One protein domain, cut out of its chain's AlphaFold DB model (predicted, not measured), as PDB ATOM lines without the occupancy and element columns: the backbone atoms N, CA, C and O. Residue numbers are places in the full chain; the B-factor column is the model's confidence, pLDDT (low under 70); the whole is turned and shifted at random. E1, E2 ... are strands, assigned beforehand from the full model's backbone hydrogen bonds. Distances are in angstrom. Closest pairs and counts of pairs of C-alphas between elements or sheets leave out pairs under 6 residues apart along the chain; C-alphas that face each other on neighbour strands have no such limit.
ATOM      1  N   ASN A 447     128.083 140.558 116.778       56.94
ATOM      2  CA  ASN A 447     127.993 139.205 117.298       56.94
ATOM      3  C   ASN A 447     127.918 139.329 118.820       56.94
ATOM      4  O   ASN A 447     128.854 139.826 119.444       56.94
ATOM      5  N   GLY A 448     126.799 138.908 119.399       68.06
ATOM      6  CA  GLY A 448     126.816 138.454 120.780       68.06
ATOM      7  C   GLY A 448     127.334 137.020 120.819       68.06
ATOM      8  O   GLY A 448     127.276 136.296 119.822       68.06
ATOM      9  N   TYR A 449     127.842 136.604 121.970       79.25
ATOM     10  CA  TYR A 449     128.423 135.280 122.147       79.25
ATOM     11  C   TYR A 449     127.630 134.522 123.206       79.25
ATOM     12  O   TYR A 449     127.727 134.828 124.391       79.25
ATOM     13  N   ARG A 450     126.839 133.529 122.788       86.25
ATOM     14  CA  ARG A 450     126.169 132.628 123.728       86.25
ATOM     15  C   ARG A 450     127.172 131.587 124.206       86.25
ATOM     16  O   ARG A 450     127.725 130.858 123.381       86.25
ATOM     17  N   SER A 451     127.403 131.512 125.514       87.75
ATOM     18  CA  SER A 451     128.284 130.503 126.109       87.75
ATOM     19  C   SER A 451     127.750 129.093 125.837       87.75
ATOM     20  O   SER A 451     126.601 128.788 126.139       87.75
ATOM     21  N   GLU A 452     128.592 128.221 125.282       90.00
ATOM     22  CA  GLU A 452     128.285 126.790 125.110       90.00
ATOM     23  C   GLU A 452     128.828 125.949 126.287       90.00
ATOM     24  O   GLU A 452     128.678 124.727 126.301       90.00
ATOM     25  N   GLY A 453     129.416 126.615 127.290       90.00
ATOM     26  CA  GLY A 453     129.900 126.038 128.541       90.00
ATOM     27  C   GLY A 453     131.385 125.658 128.526       90.00
ATOM     28  O   GLY A 453     131.882 125.054 127.575       90.00
ATOM     29  N   GLU A 454     132.084 125.981 129.611       92.69
ATOM     30  CA  GLU A 454     133.467 125.578 129.884       92.69
ATOM     31  C   GLU A 454     133.505 124.345 130.785       92.69
ATOM     32  O   GLU A 454     132.801 124.285 131.792       92.69
ATOM     33  N   THR A 455     134.352 123.365 130.472       93.12
ATOM     34  CA  THR A 455     134.529 122.191 131.339       93.12
ATOM     35  C   THR A 455     135.555 122.486 132.427       93.12
ATOM     36  O   THR A 455     136.731 122.696 132.126       93.12
ATOM     37  N   VAL A 456     135.137 122.420 133.691       93.25
ATOM     38  CA  VAL A 456     136.006 122.597 134.865       93.25
ATOM     39  C   VAL A 456     136.000 121.317 135.694       93.25
ATOM     40  O   VAL A 456     134.940 120.790 136.018       93.25
ATOM     41  N   THR A 457     137.179 120.811 136.053       93.62
ATOM     42  CA  THR A 457     137.317 119.627 136.915       93.62
ATOM     43  C   THR A 457     137.419 120.061 138.380       93.62
ATOM     44  O   THR A 457     138.422 120.651 138.781       93.62
ATOM     45  N   ILE A 458     136.397 119.751 139.178       93.19
ATOM     46  CA  ILE A 458     136.300 120.061 140.611       93.19
ATOM     47  C   ILE A 458     136.885 118.918 141.436       93.19
ATOM     48  O   ILE A 458     136.624 117.748 141.159       93.19
ATOM     49  N   THR A 459     137.664 119.252 142.465       92.50
ATOM     50  CA  THR A 459     138.206 118.285 143.430       92.50
ATOM     51  C   THR A 459     137.139 117.905 144.456       92.50
ATOM     52  O   THR A 459     136.572 118.766 145.126       92.50
ATOM     53  N   ASP A 460     136.888 116.607 144.610       90.69
ATOM     54  CA  ASP A 460     135.974 116.073 145.620       90.69
ATOM     55  C   ASP A 460     136.709 115.824 146.939       90.69
ATOM     56  O   ASP A 460     137.832 115.314 146.939       90.69
ATOM     57  N   TYR A 461     136.049 116.067 148.076       89.94
ATOM     58  CA  TYR A 461     136.590 115.735 149.397       89.94
ATOM     59  C   TYR A 461     135.658 114.820 150.189       89.94
ATOM     60  O   TYR A 461     134.454 115.055 150.304       89.94
ATOM     61  N   LYS A 462     136.242 113.813 150.846       87.19
ATOM     62  CA  LYS A 462     135.562 113.013 151.870       87.19
ATOM     63  C   LYS A 462     135.879 113.526 153.266       87.19
ATOM     64  O   LYS A 462     136.981 113.993 153.558       87.19
ATOM     65  N   LYS A 463     134.903 113.361 154.151       87.50
ATOM     66  CA  LYS A 463     135.014 113.674 155.573       87.50
ATOM     67  C   LYS A 463     135.697 112.527 156.321       87.50
ATOM     68  O   LYS A 463     135.160 111.420 156.364       87.50
ATOM     69  N   GLU A 464     136.831 112.794 156.958       84.12
ATOM     70  CA  GLU A 464     137.489 111.872 157.887       84.12
ATOM     71  C   GLU A 464     137.434 112.414 159.325       84.12
ATOM     72  O   GLU A 464     137.689 113.588 159.585       84.12
ATOM     73  N   THR A 465     137.106 111.549 160.287       82.50
ATOM     74  CA  THR A 465     137.031 111.920 161.709       82.50
ATOM     75  C   THR A 465     138.285 111.461 162.441       82.50
ATOM     76  O   THR A 465     138.506 110.260 162.635       82.50
ATOM     77  N   HIS A 466     139.081 112.406 162.940       80.50
ATOM     78  CA  HIS A 466     140.164 112.090 163.859       80.50
ATOM     79  C   HIS A 466     139.608 111.826 165.263       80.50
ATOM     80  O   HIS A 466     138.998 112.706 165.864       80.50
ATOM     81  N   THR A 467     139.857 110.643 165.834       83.62
ATOM     82  CA  THR A 467     139.527 110.352 167.244       83.62
ATOM     83  C   THR A 467     140.781 110.448 168.113       83.62
ATOM     84  O   THR A 467     141.726 109.677 167.930       83.62
ATOM     85  N   CYS A 468     140.788 111.367 169.081       82.56
ATOM     86  CA  CYS A 468     141.932 111.600 169.960       82.56
ATOM     87  C   CYS A 468     142.121 110.444 170.956       82.56
ATOM     88  O   CYS A 468     141.205 110.074 171.695       82.56
ATOM     89  N   GLY A 469     143.338 109.895 171.015       82.06
ATOM     90  CA  GLY A 469     143.681 108.757 171.870       82.06
ATOM     91  C   GLY A 469     145.074 108.872 172.489       82.06
ATOM     92  O   GLY A 469     146.003 109.396 171.873       82.06
ATOM     93  N   GLU A 470     145.225 108.360 173.715       82.69
ATOM     94  CA  GLU A 470     146.516 108.337 174.407       82.69
ATOM     95  C   GLU A 470     147.561 107.549 173.602       82.69
ATOM     96  O   GLU A 470     147.313 106.438 173.134       82.69
ATOM     97  N   GLU A 482     158.717 106.586 182.651       77.44
ATOM     98  CA  GLU A 482     158.183 105.232 182.785       77.44
ATOM     99  C   GLU A 482     158.869 104.453 183.917       77.44
ATOM    100  O   GLU A 482     158.210 103.753 184.681       77.44
ATOM    101  N   SER A 483     160.177 104.657 184.111       75.62
ATOM    102  CA  SER A 483     160.954 103.995 185.168       75.62
ATOM    103  C   SER A 483     160.627 104.473 186.588       75.62
ATOM    104  O   SER A 483     160.975 103.792 187.550       75.62
ATOM    105  N   THR A 484     159.961 105.624 186.733       78.56
ATOM    106  CA  THR A 484     159.535 106.182 188.029       78.56
ATOM    107  C   THR A 484     158.029 106.081 188.260       78.56
ATOM    108  O   THR A 484     157.550 106.553 189.286       78.56
ATOM    109  N   GLY A 485     157.269 105.488 187.328       78.31
ATOM    110  CA  GLY A 485     155.809 105.379 187.426       78.31
ATOM    111  C   GLY A 485     155.066 106.720 187.351       78.31
ATOM    112  O   GLY A 485     153.902 106.790 187.726       78.31
ATOM    113  N   THR A 486     155.727 107.785 186.884       81.94
ATOM    114  CA  THR A 486     155.168 109.147 186.774       81.94
ATOM    115  C   THR A 486     154.821 109.531 185.336       81.94
ATOM    116  O   THR A 486     154.607 110.704 185.046       81.94
ATOM    117  N   ARG A 487     154.799 108.552 184.423       83.44
ATOM    118  CA  ARG A 487     154.453 108.740 183.013       83.44
ATOM    119  C   ARG A 487     152.971 109.121 182.900       83.44
ATOM    120  O   ARG A 487     152.112 108.328 183.274       83.44
ATOM    121  N   GLN A 488     152.682 110.320 182.403       85.88
ATOM    122  CA  GLN A 488     151.326 110.849 182.217       85.88
ATOM    123  C   GLN A 488     151.159 111.391 180.797       85.88
ATOM    124  O   GLN A 488     152.129 111.853 180.189       85.88
ATOM    125  N   TRP A 489     149.945 111.287 180.259       87.81
ATOM    126  CA  TRP A 489     149.606 111.838 178.952       87.81
ATOM    127  C   TRP A 489     149.254 113.319 179.102       87.81
ATOM    128  O   TRP A 489     148.367 113.680 179.873       87.81
ATOM    129  N   GLU A 490     149.979 114.171 178.386       88.62
ATOM    130  CA  GLU A 490     149.717 115.601 178.262       88.62
ATOM    131  C   GLU A 490     149.144 115.834 176.861       88.62
ATOM    132  O   GLU A 490     149.831 115.600 175.862       88.62
ATOM    133  N   TRP A 491     147.873 116.238 176.792       86.75
ATOM    134  CA  TRP A 491     147.212 116.584 175.534       86.75
ATOM    135  C   TRP A 491     147.855 117.830 174.915       86.75
ATOM    136  O   TRP A 491     148.275 118.744 175.626       86.75
ATOM    137  N   ALA A 492     147.936 117.855 173.586       83.06
ATOM    138  CA  ALA A 492     148.282 119.060 172.849       83.06
ATOM    139  C   ALA A 492     147.137 120.086 172.944       83.06
ATOM    140  O   ALA A 492     145.985 119.732 173.204       83.06
ATOM    141  N   GLU A 493     147.457 121.364 172.750       79.88
ATOM    142  CA  GLU A 493     146.471 122.449 172.772       79.88
ATOM    143  C   GLU A 493     145.377 122.187 171.720       79.88
ATOM    144  O   GLU A 493     145.686 121.929 170.561       79.88
ATOM    145  N   GLY A 494     144.108 122.179 172.146       73.31
ATOM    146  CA  GLY A 494     142.956 121.815 171.306       73.31
ATOM    147  C   GLY A 494     142.508 120.343 171.360       73.31
ATOM    148  O   GLY A 494     141.458 120.027 170.812       73.31
ATOM    149  N   HIS A 495     143.231 119.444 172.042       81.00
ATOM    150  CA  HIS A 495     142.879 118.016 172.126       81.00
ATOM    151  C   HIS A 495     142.427 117.584 173.532       81.00
ATOM    152  O   HIS A 495     142.926 118.080 174.541       81.00
ATOM    153  N   GLU A 496     141.531 116.593 173.613       84.56
ATOM    154  CA  GLU A 496     141.110 115.977 174.880       84.56
ATOM    155  C   GLU A 496     140.734 114.488 174.748       84.56
ATOM    156  O   GLU A 496     140.625 113.934 173.651       84.56
ATOM    157  N   ALA A 497     140.543 113.815 175.887       79.81
ATOM    158  CA  ALA A 497     140.298 112.376 175.955       79.81
ATOM    159  C   ALA A 497     138.923 111.988 175.389       79.81
ATOM    160  O   ALA A 497     137.892 112.263 175.999       79.81
ATOM    161  N   GLY A 498     138.916 111.300 174.243       74.62
ATOM    162  CA  GLY A 498     137.685 110.976 173.514       74.62
ATOM    163  C   GLY A 498     137.125 112.144 172.698       74.62
ATOM    164  O   GLY A 498     136.071 111.985 172.085       74.62
ATOM    165  N   GLY A 499     137.825 113.282 172.658       75.19
ATOM    166  CA  GLY A 499     137.545 114.352 171.712       75.19
ATOM    167  C   GLY A 499     137.823 113.900 170.278       75.19
ATOM    168  O   GLY A 499     138.655 113.023 170.024       75.19
ATOM    169  N   GLY A 500     137.137 114.511 169.325       73.69
ATOM    170  CA  GLY A 500     137.376 114.285 167.910       73.69
ATOM    171  C   GLY A 500     137.103 115.547 167.118       73.69
ATOM    172  O   GLY A 500     136.268 116.358 167.513       73.69
ATOM    173  N   TYR A 501     137.833 115.700 166.024       72.12
ATOM    174  CA  TYR A 501     137.624 116.760 165.052       72.12
ATOM    175  C   TYR A 501     137.581 116.131 163.668       72.12
ATOM    176  O   TYR A 501     138.267 115.142 163.383       72.12
ATOM    177  N   ASP A 502     136.724 116.690 162.834       80.50
ATOM    178  CA  ASP A 502     136.563 116.263 161.460       80.50
ATOM    179  C   ASP A 502     137.478 117.094 160.563       80.50
ATOM    180  O   ASP A 502     137.604 118.301 160.753       80.50
ATOM    181  N   TYR A 503     138.100 116.451 159.584       80.12
ATOM    182  CA  TYR A 503     138.899 117.099 158.554       80.12
ATOM    183  C   TYR A 503     138.539 116.507 157.190       80.12
ATOM    184  O   TYR A 503     138.021 115.391 157.093       80.12
ATOM    185  N   TRP A 504     138.791 117.267 156.133       85.12
ATOM    186  CA  TRP A 504     138.493 116.858 154.766       85.12
ATOM    187  C   TRP A 504     139.769 116.414 154.058       85.12
ATOM    188  O   TRP A 504     140.843 116.973 154.281       85.12
ATOM    189  N   VAL A 505     139.653 115.382 153.227       87.38
ATOM    190  CA  VAL A 505     140.736 114.887 152.369       87.38
ATOM    191  C   VAL A 505     140.201 114.604 150.977       87.38
ATOM    192  O   VAL A 505     139.074 114.131 150.837       87.38
ATOM    193  N   GLU A 506     141.029 114.854 149.968       90.38
ATOM    194  CA  GLU A 506     140.718 114.594 148.561       90.38
ATOM    195  C   GLU A 506     140.225 113.138 148.367       90.38
ATOM    196  O   GLU A 506     140.773 112.179 148.936       90.38
ATOM    197  N   ASP A 507     139.156 112.962 147.590       89.25
ATOM    198  CA  ASP A 507     138.530 111.666 147.279       89.25
ATOM    199  C   ASP A 507     138.199 111.483 145.791       89.25
ATOM    200  O   ASP A 507     137.425 110.601 145.420       89.25
ATOM    201  N   GLY A 508     138.827 112.280 144.928       89.44
ATOM    202  CA  GLY A 508     138.656 112.217 143.483       89.44
ATOM    203  C   GLY A 508     138.369 113.589 142.898       89.44
ATOM    204  O   GLY A 508     138.727 114.613 143.477       89.44
ATOM    205  N   SER A 509     137.752 113.582 141.726       92.56
ATOM    206  CA  SER A 509     137.316 114.783 141.033       92.56
ATOM    207  C   SER A 509     136.212 114.446 140.037       92.56
ATOM    208  O   SER A 509     136.165 113.324 139.514       92.56
ATOM    209  N   HIS A 510     135.391 115.432 139.700       92.44
ATOM    210  CA  HIS A 510     134.371 115.334 138.661       92.44
ATOM    211  C   HIS A 510     134.338 116.602 137.804       92.44
ATOM    212  O   HIS A 510     134.804 117.658 138.217       92.44
ATOM    213  N   ASP A 511     133.796 116.487 136.595       94.00
ATOM    214  CA  ASP A 511     133.686 117.613 135.670       94.00
ATOM    215  C   ASP A 511     132.321 118.301 135.817       94.00
ATOM    216  O   ASP A 511     131.284 117.633 135.864       94.00
ATOM    217  N   VAL A 512     132.332 119.633 135.847       93.06
ATOM    218  CA  VAL A 512     131.154 120.508 135.759       93.06
ATOM    219  C   VAL A 512     131.234 121.360 134.495       93.06
ATOM    220  O   VAL A 512     132.319 121.576 133.949       93.06
ATOM    221  N   THR A 513     130.091 121.851 134.022       94.25
ATOM    222  CA  THR A 513     130.017 122.763 132.876       94.25
ATOM    223  C   THR A 513     129.622 124.156 133.355       94.25
ATOM    224  O   THR A 513     128.538 124.341 133.903       94.25
ATOM    225  N   VAL A 514     130.513 125.128 133.173       92.94
ATOM    226  CA  VAL A 514     130.377 126.502 133.665       92.94
ATOM    227  C   VAL A 514     129.998 127.430 132.518       92.94
ATOM    228  O   VAL A 514     130.714 127.532 131.526       92.94
ATOM    229  N   TYR A 515     128.870 128.114 132.656       92.88
ATOM    230  CA  TYR A 515     128.299 129.010 131.661       92.88
ATOM    231  C   TYR A 515     128.454 130.469 132.082       92.88
ATOM    232  O   TYR A 515     128.214 130.843 133.234       92.88
ATOM    233  N   PHE A 516     128.796 131.299 131.103       90.62
ATOM    234  CA  PHE A 516     128.848 132.747 131.242       90.62
ATOM    235  C   PHE A 516     127.544 133.355 130.698       90.62
ATOM    236  O   PHE A 516     127.217 133.122 129.529       90.62
ATOM    237  N   PRO A 517     126.773 134.091 131.515       88.44
ATOM    238  CA  PRO A 517     125.501 134.663 131.105       88.44
ATOM    239  C   PRO A 517     125.681 135.957 130.310       88.44
ATOM    240  O   PRO A 517     126.685 136.666 130.416       88.44
ATOM    241  N   ILE A 518     124.635 136.306 129.570       83.19
ATOM    242  CA  ILE A 518     124.391 137.663 129.093       83.19
ATOM    243  C   ILE A 518     123.243 138.212 129.934       83.19
ATOM    244  O   ILE A 518     122.181 137.603 129.996       83.19
ATOM    245  N   ILE A 519     123.484 139.332 130.613       78.12
ATOM    246  CA  ILE A 519     122.480 140.037 131.414       78.12
ATOM    247  C   ILE A 519     122.358 141.445 130.847       78.12
ATOM    248  O   ILE A 519     123.256 142.280 131.001       78.12
ATOM    249  N   PHE A 520     121.254 141.706 130.157       71.06
ATOM    250  CA  PHE A 520     120.971 143.026 129.613       71.06
ATOM    251  C   PHE A 520     120.415 143.993 130.677       71.06
ATOM    252  O   PHE A 520     119.885 143.565 131.702       71.06
ATOM    253  N   PRO A 521     120.508 145.320 130.456       61.22
ATOM    254  CA  PRO A 521     119.839 146.297 131.312       61.22
ATOM    255  C   PRO A 521     118.306 146.172 131.255       61.22
ATOM    256  O   PRO A 521     117.738 145.839 130.211       61.22
ATOM    257  N   ASP A 522     117.650 146.524 132.369       48.81
ATOM    258  CA  ASP A 522     116.189 146.526 132.537       48.81
ATOM    259  C   ASP A 522     115.456 147.101 131.311       48.81
ATOM    260  O   ASP A 522     115.568 148.287 130.993       48.81
ATOM    261  N   GLY A 523     114.663 146.255 130.646       40.06
ATOM    262  CA  GLY A 523     113.899 146.619 129.453       40.06
ATOM    263  C   GLY A 523     114.344 145.936 128.161       40.06
ATOM    264  O   GLY A 523     113.643 146.047 127.162       40.06
ATOM    265  N   ALA A 524     115.458 145.208 128.129       47.72
ATOM    266  CA  ALA A 524     115.730 144.341 126.986       47.72
ATOM    267  C   ALA A 524     114.603 143.321 126.759       47.72
ATOM    268  O   ALA A 524     114.051 142.769 127.711       47.72
ATOM    269  N   ASN A 525     114.247 143.091 125.493       47.72
ATOM    270  CA  ASN A 525     113.470 141.907 125.141       47.72
ATOM    271  C   ASN A 525     114.396 140.686 125.143       47.72
ATOM    272  O   ASN A 525     115.545 140.798 124.714       47.72
ATOM    273  N   GLU A 526     113.856 139.541 125.563       47.78
ATOM    274  CA  GLU A 526     114.533 138.241 125.520       47.78
ATOM    275  C   GLU A 526     115.136 137.981 124.129       47.78
ATOM    276  O   GLU A 526     114.467 138.133 123.100       47.78
ATOM    277  N   SER A 527     116.402 137.570 124.114       58.16
ATOM    278  CA  SER A 527     117.182 137.245 122.917       58.16
ATOM    279  C   SER A 527     117.731 135.825 123.035       58.16
ATOM    280  O   SER A 527     118.020 135.368 124.138       58.16
ATOM    281  N   ASP A 528     117.968 135.144 121.906       64.88
ATOM    282  CA  ASP A 528     118.598 133.808 121.865       64.88
ATOM    283  C   ASP A 528     120.006 133.786 122.526       64.88
ATOM    284  O   ASP A 528     120.576 132.721 122.758       64.88
ATOM    285  N   LEU A 529     120.569 134.962 122.843       68.69
ATOM    286  CA  LEU A 529     121.779 135.159 123.651       68.69
ATOM    287  C   LEU A 529     121.629 134.807 125.140       68.69
ATOM    288  O   LEU A 529     122.625 134.455 125.769       68.69
ATOM    289  N   GLU A 530     120.424 134.911 125.701       72.81
ATOM    290  CA  GLU A 530     120.134 134.626 127.116       72.81
ATOM    291  C   GLU A 530     119.740 133.149 127.344       72.81
ATOM    292  O   GLU A 530     119.451 132.745 128.471       72.81
ATOM    293  N   GLU A 531     119.728 132.321 126.288       77.25
ATOM    294  CA  GLU A 531     119.388 130.893 126.364       77.25
ATOM    295  C   GLU A 531     120.469 130.110 127.136       77.25
ATOM    296  O   GLU A 531     121.501 129.719 126.588       77.25
ATOM    297  N   LEU A 532     120.203 129.868 128.423       81.00
ATOM    298  CA  LEU A 532     121.018 129.077 129.351       81.00
ATOM    299  C   LEU A 532     120.269 127.799 129.789       81.00
ATOM    300  O   LEU A 532     119.046 127.724 129.640       81.00
ATOM    301  N   PRO A 533     120.954 126.776 130.342       83.75
ATOM    302  CA  PRO A 533     120.289 125.544 130.769       83.75
ATOM    303  C   PRO A 533     119.288 125.785 131.911       83.75
ATOM    304  O   PRO A 533     119.661 126.281 132.973       83.75
ATOM    305  N   GLU A 534     118.027 125.371 131.729       77.62
ATOM    306  CA  GLU A 534     116.955 125.500 132.744       77.62
ATOM    307  C   GLU A 534     117.259 124.768 134.072       77.62
ATOM    308  O   GLU A 534     116.603 125.022 135.083       77.62
ATOM    309  N   ASP A 535     118.213 123.830 134.070       83.75
ATOM    310  CA  ASP A 535     118.629 123.025 135.220       83.75
ATOM    311  C   ASP A 535     119.942 123.493 135.876       83.75
ATOM    312  O   ASP A 535     120.446 122.813 136.770       83.75
ATOM    313  N   ALA A 536     120.490 124.640 135.459       84.38
ATOM    314  CA  ALA A 536     121.744 125.157 135.994       84.38
ATOM    315  C   ALA A 536     121.619 125.766 137.402       84.38
ATOM    316  O   ALA A 536     120.645 126.442 137.741       84.38
ATOM    317  N   PHE A 537     122.661 125.578 138.212       88.19
ATOM    318  CA  PHE A 537     122.823 126.249 139.497       88.19
ATOM    319  C   PHE A 537     123.444 127.639 139.290       88.19
ATOM    320  O   PHE A 537     124.546 127.766 138.750       88.19
ATOM    321  N   VAL A 538     122.736 128.689 139.707       88.31
ATOM    322  CA  VAL A 538     123.157 130.086 139.514       88.31
ATOM    323  C   VAL A 538     124.021 130.556 140.686       88.31
ATOM    324  O   VAL A 538     123.617 130.466 141.845       88.31
ATOM    325  N   ILE A 539     125.199 131.086 140.368       87.19
ATOM    326  CA  ILE A 539     126.197 131.603 141.307       87.19
ATOM    327  C   ILE A 539     126.140 133.133 141.277       87.19
ATOM    328  O   ILE A 539     126.621 133.770 140.339       87.19
ATOM    329  N   THR A 540     125.523 133.712 142.304       76.69
ATOM    330  CA  THR A 540     125.280 135.157 142.440       76.69
ATOM    331  C   THR A 540     126.423 135.826 143.222       76.69
ATOM    332  O   THR A 540     126.668 135.401 144.349       76.69
ATOM    333  N   ASP A 541     127.090 136.844 142.658       57.88
ATOM    334  CA  ASP A 541     128.117 137.733 143.267       57.88
ATOM    335  C   ASP A 541     129.045 137.139 144.359       57.88
ATOM    336  O   ASP A 541     128.687 137.076 145.536       57.88
ATOM    337  N   GLU A 542     130.286 136.787 143.982       55.16
ATOM    338  CA  GLU A 542     131.400 136.350 144.865       55.16
ATOM    339  C   GLU A 542     131.085 135.189 145.846       55.16
ATOM    340  O   GLU A 542     131.903 134.850 146.704       55.16
ATOM    341  N   ALA A 543     129.915 134.552 145.736       60.62
ATOM    342  CA  ALA A 543     129.458 133.554 146.690       60.62
ATOM    343  C   ALA A 543     130.233 132.231 146.590       60.62
ATOM    344  O   ALA A 543     130.288 131.582 145.546       60.62
ATOM    345  N   GLU A 544     130.760 131.792 147.734       79.19
ATOM    346  CA  GLU A 544     131.213 130.420 147.955       79.19
ATOM    347  C   GLU A 544     130.052 129.433 147.726       79.19
ATOM    348  O   GLU A 544     129.021 129.515 148.400       79.19
ATOM    349  N   ILE A 545     130.219 128.477 146.806       88.56
ATOM    350  CA  ILE A 545     129.230 127.413 146.576       88.56
ATOM    351  C   ILE A 545     129.560 126.181 147.414       88.56
ATOM    352  O   ILE A 545     130.727 125.843 147.607       88.56
ATOM    353  N   SER A 546     128.543 125.461 147.892       87.38
ATOM    354  CA  SER A 546     128.791 124.181 148.554       87.38
ATOM    355  C   SER A 546     129.221 123.129 147.531       87.38
ATOM    356  O   SER A 546     128.622 123.019 146.463       87.38
ATOM    357  N   ALA A 547     130.178 122.271 147.888       86.25
ATOM    358  CA  ALA A 547     130.558 121.113 147.070       86.25
ATOM    359  C   ALA A 547     129.385 120.156 146.748       86.25
ATOM    360  O   ALA A 547     129.463 119.368 145.810       86.25
ATOM    361  N   GLY A 548     128.283 120.213 147.511       83.25
ATOM    362  CA  GLY A 548     127.053 119.479 147.194       83.25
ATOM    363  C   GLY A 548     126.243 120.065 146.029       83.25
ATOM    364  O   GLY A 548     125.544 119.312 145.357       83.25
ATOM    365  N   ASP A 549     126.358 121.375 145.792       86.00
ATOM    366  CA  ASP A 549     125.639 122.120 144.750       86.00
ATOM    367  C   ASP A 549     126.500 122.338 143.489       86.00
ATOM    368  O   ASP A 549     125.980 122.623 142.413       86.00
ATOM    369  N   ALA A 550     127.818 122.148 143.602       87.62
ATOM    370  CA  ALA A 550     128.796 122.222 142.519       87.62
ATOM    371  C   ALA A 550     128.713 121.019 141.549       87.62
ATOM    372  O   ALA A 550     129.708 120.339 141.340       87.62
ATOM    373  N   GLN A 551     127.540 120.707 140.984       86.75
ATOM    374  CA  GLN A 551     127.344 119.554 140.090       86.75
ATOM    375  C   GLN A 551     126.540 119.914 138.836       86.75
ATOM    376  O   GLN A 551     125.532 120.610 138.904       86.75
ATOM    377  N   GLY A 552     126.930 119.350 137.689       89.00
ATOM    378  CA  GLY A 552     126.218 119.539 136.423       89.00
ATOM    379  C   GLY A 552     126.517 120.893 135.781       89.00
ATOM    380  O   GLY A 552     127.671 121.166 135.452       89.00
ATOM    381  N   ASN A 553     125.476 121.701 135.576       92.69
ATOM    382  CA  ASN A 553     125.551 123.002 134.913       92.69
ATOM    383  C   ASN A 553     125.622 124.121 135.966       92.69
ATOM    384  O   ASN A 553     124.750 124.204 136.829       92.69
ATOM    385  N   LEU A 554     126.621 125.000 135.881       91.88
ATOM    386  CA  LEU A 554     126.795 126.173 136.747       91.88
ATOM    387  C   LEU A 554     126.696 127.451 135.901       91.88
ATOM    388  O   LEU A 554     127.226 127.479 134.796       91.88
ATOM    389  N   VAL A 555     126.063 128.514 136.400       92.00
ATOM    390  CA  VAL A 555     125.975 129.826 135.723       92.00
ATOM    391  C   VAL A 555     126.589 130.902 136.612       92.00
ATOM    392  O   VAL A 555     126.166 131.067 137.753       92.00
ATOM    393  N   LEU A 556     127.558 131.658 136.094       89.56
ATOM    394  CA  LEU A 556     128.237 132.731 136.830       89.56
ATOM    395  C   LEU A 556     127.513 134.074 136.631       89.56
ATOM    396  O   LEU A 556     127.879 134.834 135.741       89.56
ATOM    397  N   GLU A 557     126.496 134.390 137.442       85.31
ATOM    398  CA  GLU A 557     125.639 135.585 137.257       85.31
ATOM    399  C   GLU A 557     126.441 136.901 137.199       85.31
ATOM    400  O   GLU A 557     126.139 137.799 136.418       85.31
ATOM    401  N   TYR A 558     127.523 136.984 137.972       84.12
ATOM    402  CA  TYR A 558     128.422 138.139 138.025       84.12
ATOM    403  C   TYR A 558     129.352 138.268 136.800       84.12
ATOM    404  O   TYR A 558     129.879 139.349 136.534       84.12
ATOM    405  N   ALA A 559     129.562 137.193 136.031       86.88
ATOM    406  CA  ALA A 559     130.495 137.143 134.902       86.88
ATOM    407  C   ALA A 559     129.803 137.491 133.570       86.88
ATOM    408  O   ALA A 559     129.844 136.733 132.601       86.88
ATOM    409  N   ASN A 560     129.135 138.645 133.540       86.19
ATOM    410  CA  ASN A 560     128.319 139.081 132.410       86.19
ATOM    411  C   ASN A 560     129.162 139.332 131.144       86.19
ATOM    412  O   ASN A 560     130.025 140.211 131.126       86.19
ATOM    413  N   LEU A 561     128.859 138.617 130.056       85.38
ATOM    414  CA  LEU A 561     129.510 138.813 128.754       85.38
ATOM    415  C   LEU A 561     129.097 140.125 128.070       85.38
ATOM    416  O   LEU A 561     129.761 140.553 127.128       85.38
ATOM    417  N   TYR A 562     128.017 140.776 128.510       81.31
ATOM    418  CA  TYR A 562     127.600 142.085 128.013       81.31
ATOM    419  C   TYR A 562     128.398 143.212 128.689       81.31
ATOM    420  O   TYR A 562     128.149 143.590 129.834       81.31
ATOM    421  N   LYS A 563     129.339 143.801 127.942       75.62
ATOM    422  CA  LYS A 563     130.140 144.965 128.364       75.62
ATOM    423  C   LYS A 563     129.341 146.273 128.310       75.62
ATOM    424  O   LYS A 563     129.625 147.212 129.053       75.62
ATOM    425  N   GLY A 564     128.389 146.373 127.374       61.03
ATOM    426  CA  GLY A 564     127.598 147.588 127.131       61.03
ATOM    427  C   GLY A 564     128.405 148.810 126.660       61.03
ATOM    428  O   GLY A 564     127.936 149.942 126.800       61.03
ATOM    429  N   LEU A 565     129.622 148.620 126.129       57.50
ATOM    430  CA  LEU A 565     130.477 149.712 125.657       57.50
ATOM    431  C   LEU A 565     130.223 150.016 124.172       57.50
ATOM    432  O   LEU A 565     130.010 149.133 123.343       57.50
ATOM    433  N   ASN A 566     130.291 151.298 123.805       43.03
ATOM    434  CA  ASN A 566     130.101 151.727 122.416       43.03
ATOM    435  C   ASN A 566     131.181 151.134 121.493       43.03
ATOM    436  O   ASN A 566     132.354 151.495 121.604       43.03
ATOM    437  N   ASN A 567     130.744 150.330 120.519       46.31
ATOM    438  CA  ASN A 567     131.564 149.553 119.574       46.31
ATOM    439  C   ASN A 567     132.321 148.355 120.185       46.31
ATOM    440  O   ASN A 567     133.125 147.752 119.484       46.31
ATOM    441  N   ASP A 568     132.055 148.003 121.444       61.19
ATOM    442  CA  ASP A 568     132.595 146.816 122.118       61.19
ATOM    443  C   ASP A 568     131.537 146.281 123.101       61.19
ATOM    444  O   ASP A 568     131.603 146.471 124.316       61.19
ATOM    445  N   TRP A 569     130.453 145.739 122.544       63.03
ATOM    446  CA  TRP A 569     129.237 145.428 123.306       63.03
ATOM    447  C   TRP A 569     129.341 144.127 124.107       63.03
ATOM    448  O   TRP A 569     128.688 144.011 125.144       63.03
ATOM    449  N   PHE A 570     130.167 143.183 123.648       78.06
ATOM    450  CA  PHE A 570     130.309 141.845 124.216       78.06
ATOM    451  C   PHE A 570     131.773 141.467 124.420       78.06
ATOM    452  O   PHE A 570     132.661 141.979 123.743       78.06
ATOM    453  N   VAL A 571     132.011 140.550 125.350       82.00
ATOM    454  CA  VAL A 571     133.255 139.785 125.467       82.00
ATOM    455  C   VAL A 571     133.357 138.802 124.302       82.00
ATOM    456  O   VAL A 571     132.449 137.994 124.098       82.00
ATOM    457  N   GLU A 572     134.458 138.851 123.553       83.56
ATOM    458  CA  GLU A 572     134.785 137.834 122.549       83.56
ATOM    459  C   GLU A 572     135.535 136.652 123.205       83.56
ATOM    460  O   GLU A 572     136.254 136.859 124.181       83.56
ATOM    461  N   PRO A 573     135.449 135.411 122.683       80.62
ATOM    462  CA  PRO A 573     136.200 134.263 123.225       80.62
ATOM    463  C   PRO A 573     137.734 134.411 123.215       80.62
ATOM    464  O   PRO A 573     138.429 133.657 123.890       80.62
ATOM    465  N   ASP A 574     138.259 135.372 122.448       76.62
ATOM    466  CA  ASP A 574     139.688 135.693 122.364       76.62
ATOM    467  C   ASP A 574     140.111 136.841 123.325       76.62
ATOM    468  O   ASP A 574     141.296 137.165 123.393       76.62
ATOM    469  N   ASP A 575     139.188 137.450 124.092       77.56
ATOM    470  CA  ASP A 575     139.445 138.621 124.966       77.56
ATOM    471  C   ASP A 575     140.150 138.290 126.308       77.56
ATOM    472  O   ASP A 575     140.302 139.168 127.159       77.56
ATOM    473  N   GLU A 576     140.564 137.036 126.534       80.06
ATOM    474  CA  GLU A 576     141.144 136.543 127.804       80.06
ATOM    475  C   GLU A 576     140.257 136.817 129.049       80.06
ATOM    476  O   GLU A 576     140.757 137.004 130.159       80.06
ATOM    477  N   PHE A 577     138.926 136.838 128.896       88.00
ATOM    478  CA  PHE A 577     138.004 137.101 130.008       88.00
ATOM    479  C   PHE A 577     137.934 135.918 130.982       88.00
ATOM    480  O   PHE A 577     137.518 134.817 130.615       88.00
ATOM    481  N   THR A 578     138.313 136.160 132.238       89.31
ATOM    482  CA  THR A 578     138.313 135.167 133.317       89.31
ATOM    483  C   THR A 578     137.346 135.524 134.440       89.31
ATOM    484  O   THR A 578     137.200 136.690 134.809       89.31
ATOM    485  N   ALA A 579     136.751 134.498 135.043       89.50
ATOM    486  CA  ALA A 579     135.985 134.589 136.280       89.50
ATOM    487  C   ALA A 579     136.456 133.515 137.271       89.50
ATOM    488  O   ALA A 579     136.778 132.398 136.872       89.50
ATOM    489  N   GLU A 580     136.487 133.843 138.562       89.75
ATOM    490  CA  GLU A 580     136.844 132.907 139.635       89.75
ATOM    491  C   GLU A 580     135.610 132.569 140.472       89.75
ATOM    492  O   GLU A 580     134.849 133.471 140.826       89.75
ATOM    493  N   PHE A 581     135.425 131.297 140.829       90.69
ATOM    494  CA  PHE A 581     134.464 130.877 141.855       90.69
ATOM    495  C   PHE A 581     135.124 129.928 142.857       90.69
ATOM    496  O   PHE A 581     136.076 129.220 142.528       90.69
ATOM    497  N   SER A 582     134.615 129.911 144.088       91.31
ATOM    498  CA  SER A 582     135.161 129.086 145.167       91.31
ATOM    499  C   SER A 582     134.178 127.997 145.582       91.31
ATOM    500  O   SER A 582     133.019 128.282 145.883       91.31
ATOM    501  N   VAL A 583     134.654 126.753 145.633       92.19
ATOM    502  CA  VAL A 583     133.903 125.601 146.143       92.19
ATOM    503  C   VAL A 583     134.317 125.348 147.586       92.19
ATOM    504  O   VAL A 583     135.494 125.141 147.873       92.19
ATOM    505  N   VAL A 584     133.341 125.340 148.491       91.62
ATOM    506  CA  VAL A 584     133.537 125.069 149.915       91.62
ATOM    507  C   VAL A 584     133.035 123.680 150.264       91.62
ATOM    508  O   VAL A 584     131.851 123.357 150.106       91.62
ATOM    509  N   THR A 585     133.929 122.862 150.818       90.12
ATOM    510  CA  THR A 585     133.568 121.573 151.401       90.12
ATOM    511  C   THR A 585     133.581 121.632 152.925       90.12
ATOM    512  O   THR A 585     134.630 121.761 153.561       90.12
ATOM    513  N   GLY A 586     132.396 121.473 153.520       83.81
ATOM    514  CA  GLY A 586     132.188 121.439 154.967       83.81
ATOM    515  C   GLY A 586     131.757 122.772 155.579       83.81
ATOM    516  O   GLY A 586     131.333 123.686 154.885       83.81
ATOM    517  N   GLU A 587     131.831 122.854 156.908       77.56
ATOM    518  CA  GLU A 587     131.420 124.018 157.701       77.56
ATOM    519  C   GLU A 587     132.444 124.293 158.820       77.56
ATOM    520  O   GLU A 587     133.018 123.359 159.389       77.56
ATOM    521  N   GLY A 588     132.619 125.569 159.187       75.06
ATOM    522  CA  GLY A 588     133.463 126.009 160.308       75.06
ATOM    523  C   GLY A 588     134.971 126.012 160.022       75.06
ATOM    524  O   GLY A 588     135.396 125.929 158.875       75.06
ATOM    525  N   ASP A 589     135.788 126.076 161.081       72.56
ATOM    526  CA  ASP A 589     137.260 126.250 161.040       72.56
ATOM    527  C   ASP A 589     138.048 125.112 160.340       72.56
ATOM    528  O   ASP A 589     139.282 125.110 160.324       72.56
ATOM    529  N   HIS A 590     137.354 124.100 159.816       77.00
ATOM    530  CA  HIS A 590     137.922 122.965 159.086       77.00
ATOM    531  C   HIS A 590     137.366 122.829 157.665       77.00
ATOM    532  O   HIS A 590     137.679 121.842 157.004       77.00
ATOM    533  N   ALA A 591     136.543 123.772 157.196       84.44
ATOM    534  CA  ALA A 591     136.122 123.812 155.803       84.44
ATOM    535  C   ALA A 591     137.337 123.973 154.870       84.44
ATOM    536  O   ALA A 591     138.313 124.644 155.212       84.44
ATOM    537  N   VAL A 592     137.272 123.334 153.703       88.69
ATOM    538  CA  VAL A 592     138.253 123.504 152.622       88.69
ATOM    539  C   VAL A 592     137.606 124.355 151.541       88.69
ATOM    540  O   VAL A 592     136.489 124.047 151.131       88.69
ATOM    541  N   THR A 593     138.302 125.406 151.112       90.69
ATOM    542  CA  THR A 593     137.878 126.306 150.036       90.69
ATOM    543  C   THR A 593     138.889 126.209 148.901       90.69
ATOM    544  O   THR A 593     140.049 126.582 149.092       90.69
ATOM    545  N   ASP A 594     138.448 125.747 147.734       91.94
ATOM    546  CA  ASP A 594     139.246 125.721 146.508       91.94
ATOM    547  C   ASP A 594     138.678 126.725 145.506       91.94
ATOM    548  O   ASP A 594     137.481 126.707 145.214       91.94
ATOM    549  N   THR A 595     139.535 127.597 144.979       92.00
ATOM    550  CA  THR A 595     139.167 128.612 143.984       92.00
ATOM    551  C   THR A 595     139.544 128.133 142.586       92.00
ATOM    552  O   THR A 595     140.689 127.743 142.346       92.00
ATOM    553  N   TYR A 596     138.582 128.183 141.668       91.19
ATOM    554  CA  TYR A 596     138.716 127.762 140.279       91.19
ATOM    555  C   TYR A 596     138.588 128.988 139.369       91.19
ATOM    556  O   TYR A 596     137.547 129.642 139.353       91.19
ATOM    557  N   GLU A 597     139.647 129.289 138.616       91.50
ATOM    558  CA  GLU A 597     139.635 130.289 137.542       91.50
ATOM    559  C   GLU A 597     139.113 129.640 136.252       91.50
ATOM    560  O   GLU A 597     139.556 128.556 135.862       91.50
ATOM    561  N   VAL A 598     138.165 130.301 135.592       91.19
ATOM    562  CA  VAL A 598     137.536 129.857 134.346       91.19
ATOM    563  C   VAL A 598     137.715 130.944 133.297       91.19
ATOM    564  O   VAL A 598     137.294 132.079 133.512       91.19
ATOM    565  N   THR A 599     138.319 130.608 132.158       91.94
ATOM    566  CA  THR A 599     138.421 131.505 130.998       91.94
ATOM    567  C   THR A 599     137.273 131.238 130.033       91.94
ATOM    568  O   THR A 599     137.035 130.090 129.669       91.94
ATOM    569  N   PHE A 600     136.598 132.287 129.575       91.00
ATOM    570  CA  PHE A 600     135.600 132.196 128.515       91.00
ATOM    571  C   PHE A 600     136.277 131.974 127.152       91.00
ATOM    572  O   PHE A 600     137.001 132.843 126.674       91.00
ATOM    573  N   THR A 601     136.050 130.811 126.532       89.12
ATOM    574  CA  THR A 601     136.657 130.393 125.251       89.12
ATOM    575  C   THR A 601     135.693 129.659 124.303       89.12
ATOM    576  O   THR A 601     135.933 129.598 123.095       89.12
ATOM    577  N   ASN A 602     134.591 129.104 124.815       88.06
ATOM    578  CA  ASN A 602     133.645 128.261 124.091       88.06
ATOM    579  C   ASN A 602     132.267 128.935 123.971       88.06
ATOM    580  O   ASN A 602     131.459 128.945 124.906       88.06
ATOM    581  N   ALA A 603     131.982 129.483 122.789       87.31
ATOM    582  CA  ALA A 603     130.730 130.176 122.517       87.31
ATOM    583  C   ALA A 603     130.262 130.055 121.063       87.31
ATOM    584  O   ALA A 603     131.061 129.972 120.125       87.31
ATOM    585  N   THR A 604     128.947 130.147 120.875       82.81
ATOM    586  CA  THR A 604     128.323 130.351 119.567       82.81
ATOM    587  C   THR A 604     128.160 131.849 119.319       82.81
ATOM    588  O   THR A 604     127.493 132.543 120.086       82.81
ATOM    589  N   ALA A 605     128.725 132.351 118.218       73.06
ATOM    590  CA  ALA A 605     128.446 133.702 117.736       73.06
ATOM    591  C   ALA A 605     127.004 133.780 117.203       73.06
ATOM    592  O   ALA A 605     126.663 133.125 116.213       73.06
ATOM    593  N   ILE A 606     126.167 134.590 117.851       63.31
ATOM    594  CA  ILE A 606     124.777 134.852 117.471       63.31
ATOM    595  C   ILE A 606     124.675 136.312 116.996       63.31
ATOM    596  O   ILE A 606     125.041 137.224 117.743       63.31
ATOM    597  N   PRO A 607     124.184 136.573 115.769       54.06
ATOM    598  CA  PRO A 607     123.952 137.935 115.297       54.06
ATOM    599  C   PRO A 607     122.901 138.636 116.164       54.06
ATOM    600  O   PRO A 607     121.762 138.178 116.233       54.06
ATOM    601  N   TRP A 608     123.265 139.759 116.782       52.94
ATOM    602  CA  TRP A 608     122.394 140.512 117.682       52.94
ATOM    603  C   TRP A 608     122.281 141.991 117.312       52.94
ATOM    604  O   TRP A 608     123.141 142.581 116.651       52.94
ATOM    605  N   CYS A 609     121.162 142.584 117.721       50.28
ATOM    606  CA  CYS A 609     120.728 143.910 117.316       50.28
ATOM    607  C   CYS A 609     120.468 144.775 118.562       50.28
ATOM    608  O   CYS A 609     119.443 144.582 119.215       50.28
ATOM    609  N   PRO A 610     121.312 145.782 118.869       47.78
ATOM    610  CA  PRO A 610     121.142 146.628 120.058       47.78
ATOM    611  C   PRO A 610     119.793 147.367 120.161       47.78
ATOM    612  O   PRO A 610     119.419 147.823 121.239       47.78
ATOM    613  N   GLY A 611     119.031 147.460 119.064       44.12
ATOM    614  CA  GLY A 611     117.649 147.956 119.053       44.12
ATOM    615  C   GLY A 611     116.624 147.087 119.806       44.12
ATOM    616  O   GLY A 611     115.464 147.484 119.896       44.12
ATOM    617  N   GLU A 612     117.015 145.929 120.346       38.41
ATOM    618  CA  GLU A 612     116.158 145.064 121.177       38.41
ATOM    619  C   GLU A 612     116.077 145.515 122.655       38.41
ATOM    620  O   GLU A 612     115.199 145.052 123.390       38.41
ATOM    621  N   LEU A 613     116.915 146.479 123.065       42.25
ATOM    622  CA  LEU A 613     116.896 147.148 124.374       42.25
ATOM    623  C   LEU A 613     115.705 148.132 124.482       42.25
ATOM    624  O   LEU A 613     115.808 149.297 124.093       42.25
TER     625      LEU A 613
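What this domain is: This is residues 447 to 470 and 482 to 613 of the 898 residues of the protein "NlpC/P60 domain-containing protein" of Subdoligranulum variabile (UniProt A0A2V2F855). A long ribbon of two antiparallel strands, E2 and E4, runs out of a small, loosely formed two-layer body, where its sheet E2 E4 E6 E5 is partly face to face with the hairpin E9 and E10. At the far end of the ribbon lies E3, and residues 482 to 487 stick out beyond it; at the other end of the body are the small strand pairs E1 with E11 and E7 with E8. The printed part has 156 residues with no named helix and eleven named strands, E1 to E11 in chain order; the class is all strand, though under half of the residues, 75, are in named elements. The larger sheet is mixed, in the order E2 E4 E6 E5, and the two-stranded sheets are antiparallel. The whole is extended, with a radius of gyration of the C-alphas of 23.6 A, and a rod spanning 90 by 26 by 25 A.

Where its parts are: E1, residues 447 to 451, begins at C-alpha 447 (127.993, 139.205, 117.298) and runs on into E2, residues 454 to 467, 40.8 A long, at 28 degrees. E3 is residues 488 to 491. E4, residues 500 to 515, is 40.2 A long, begins at C-alpha 500 (137.376, 114.285, 167.910) and bends by 72 degrees at residue 511. E5 is residues 537 to 539, E6 553 to 556, E7 562 to 565 and E8 568 to 570. E9, residues 578 to 585, and E10, residues 592 to 599, are each 23.1 A long. E11, residues 603 to 608, ends at C-alpha 608 (122.394, 140.512, 117.682).

How they stand to each other: The sheet E2 E4 E6 E5 is twisted, with E2 and E5 as its edge strands. E2 and E4 are antiparallel, with N 456 and O 512 3.0 A apart, within hydrogen-bond range. E6 is parallel to E4, with N 554 and O 513 at 2.8 A, and to E5, with N 539 and O 555 at 2.8 A. This sheet and the sheet E9 E10 make a sandwich, two sheets face to face, 8.2 A centre to centre where they face each other. The closest C-alphas of E4 and E10 are those of Trp 504 and Val 592, 7.0 A apart. In the hairpin E9 and E10, N 583 and O 594 are 2.9 A apart; residues 545 to 546 pair in parallel with residues 583 to 584 of E9. E1 and E11 are antiparallel, with N 450 and O 604 at 2.9 A, and the hairpin E7 and E8 has N 563 and O 569 at 2.9 A. The closest C-alphas of E1 and E8 are those of Gly 448 and Phe 570, 6.0 A apart. E3 pairs with no named strand and is apart from E2 and E4.

The domain as a whole: The two C-alphas farthest apart are those of Thr 484 and Gly 611, 90.9 A. Residues 471 to 481 are not printed, and C-alphas 470 and 482 are 14.7 A apart across this cut. The links E4 to E5, 21 residues, and E5 to E6, 13 residues, are long. The mean pLDDT of the printed part is 79.5; residues 447 to 448, 521 to 529, 541 to 543, 564 to 569 and 606 to 613 are under 70.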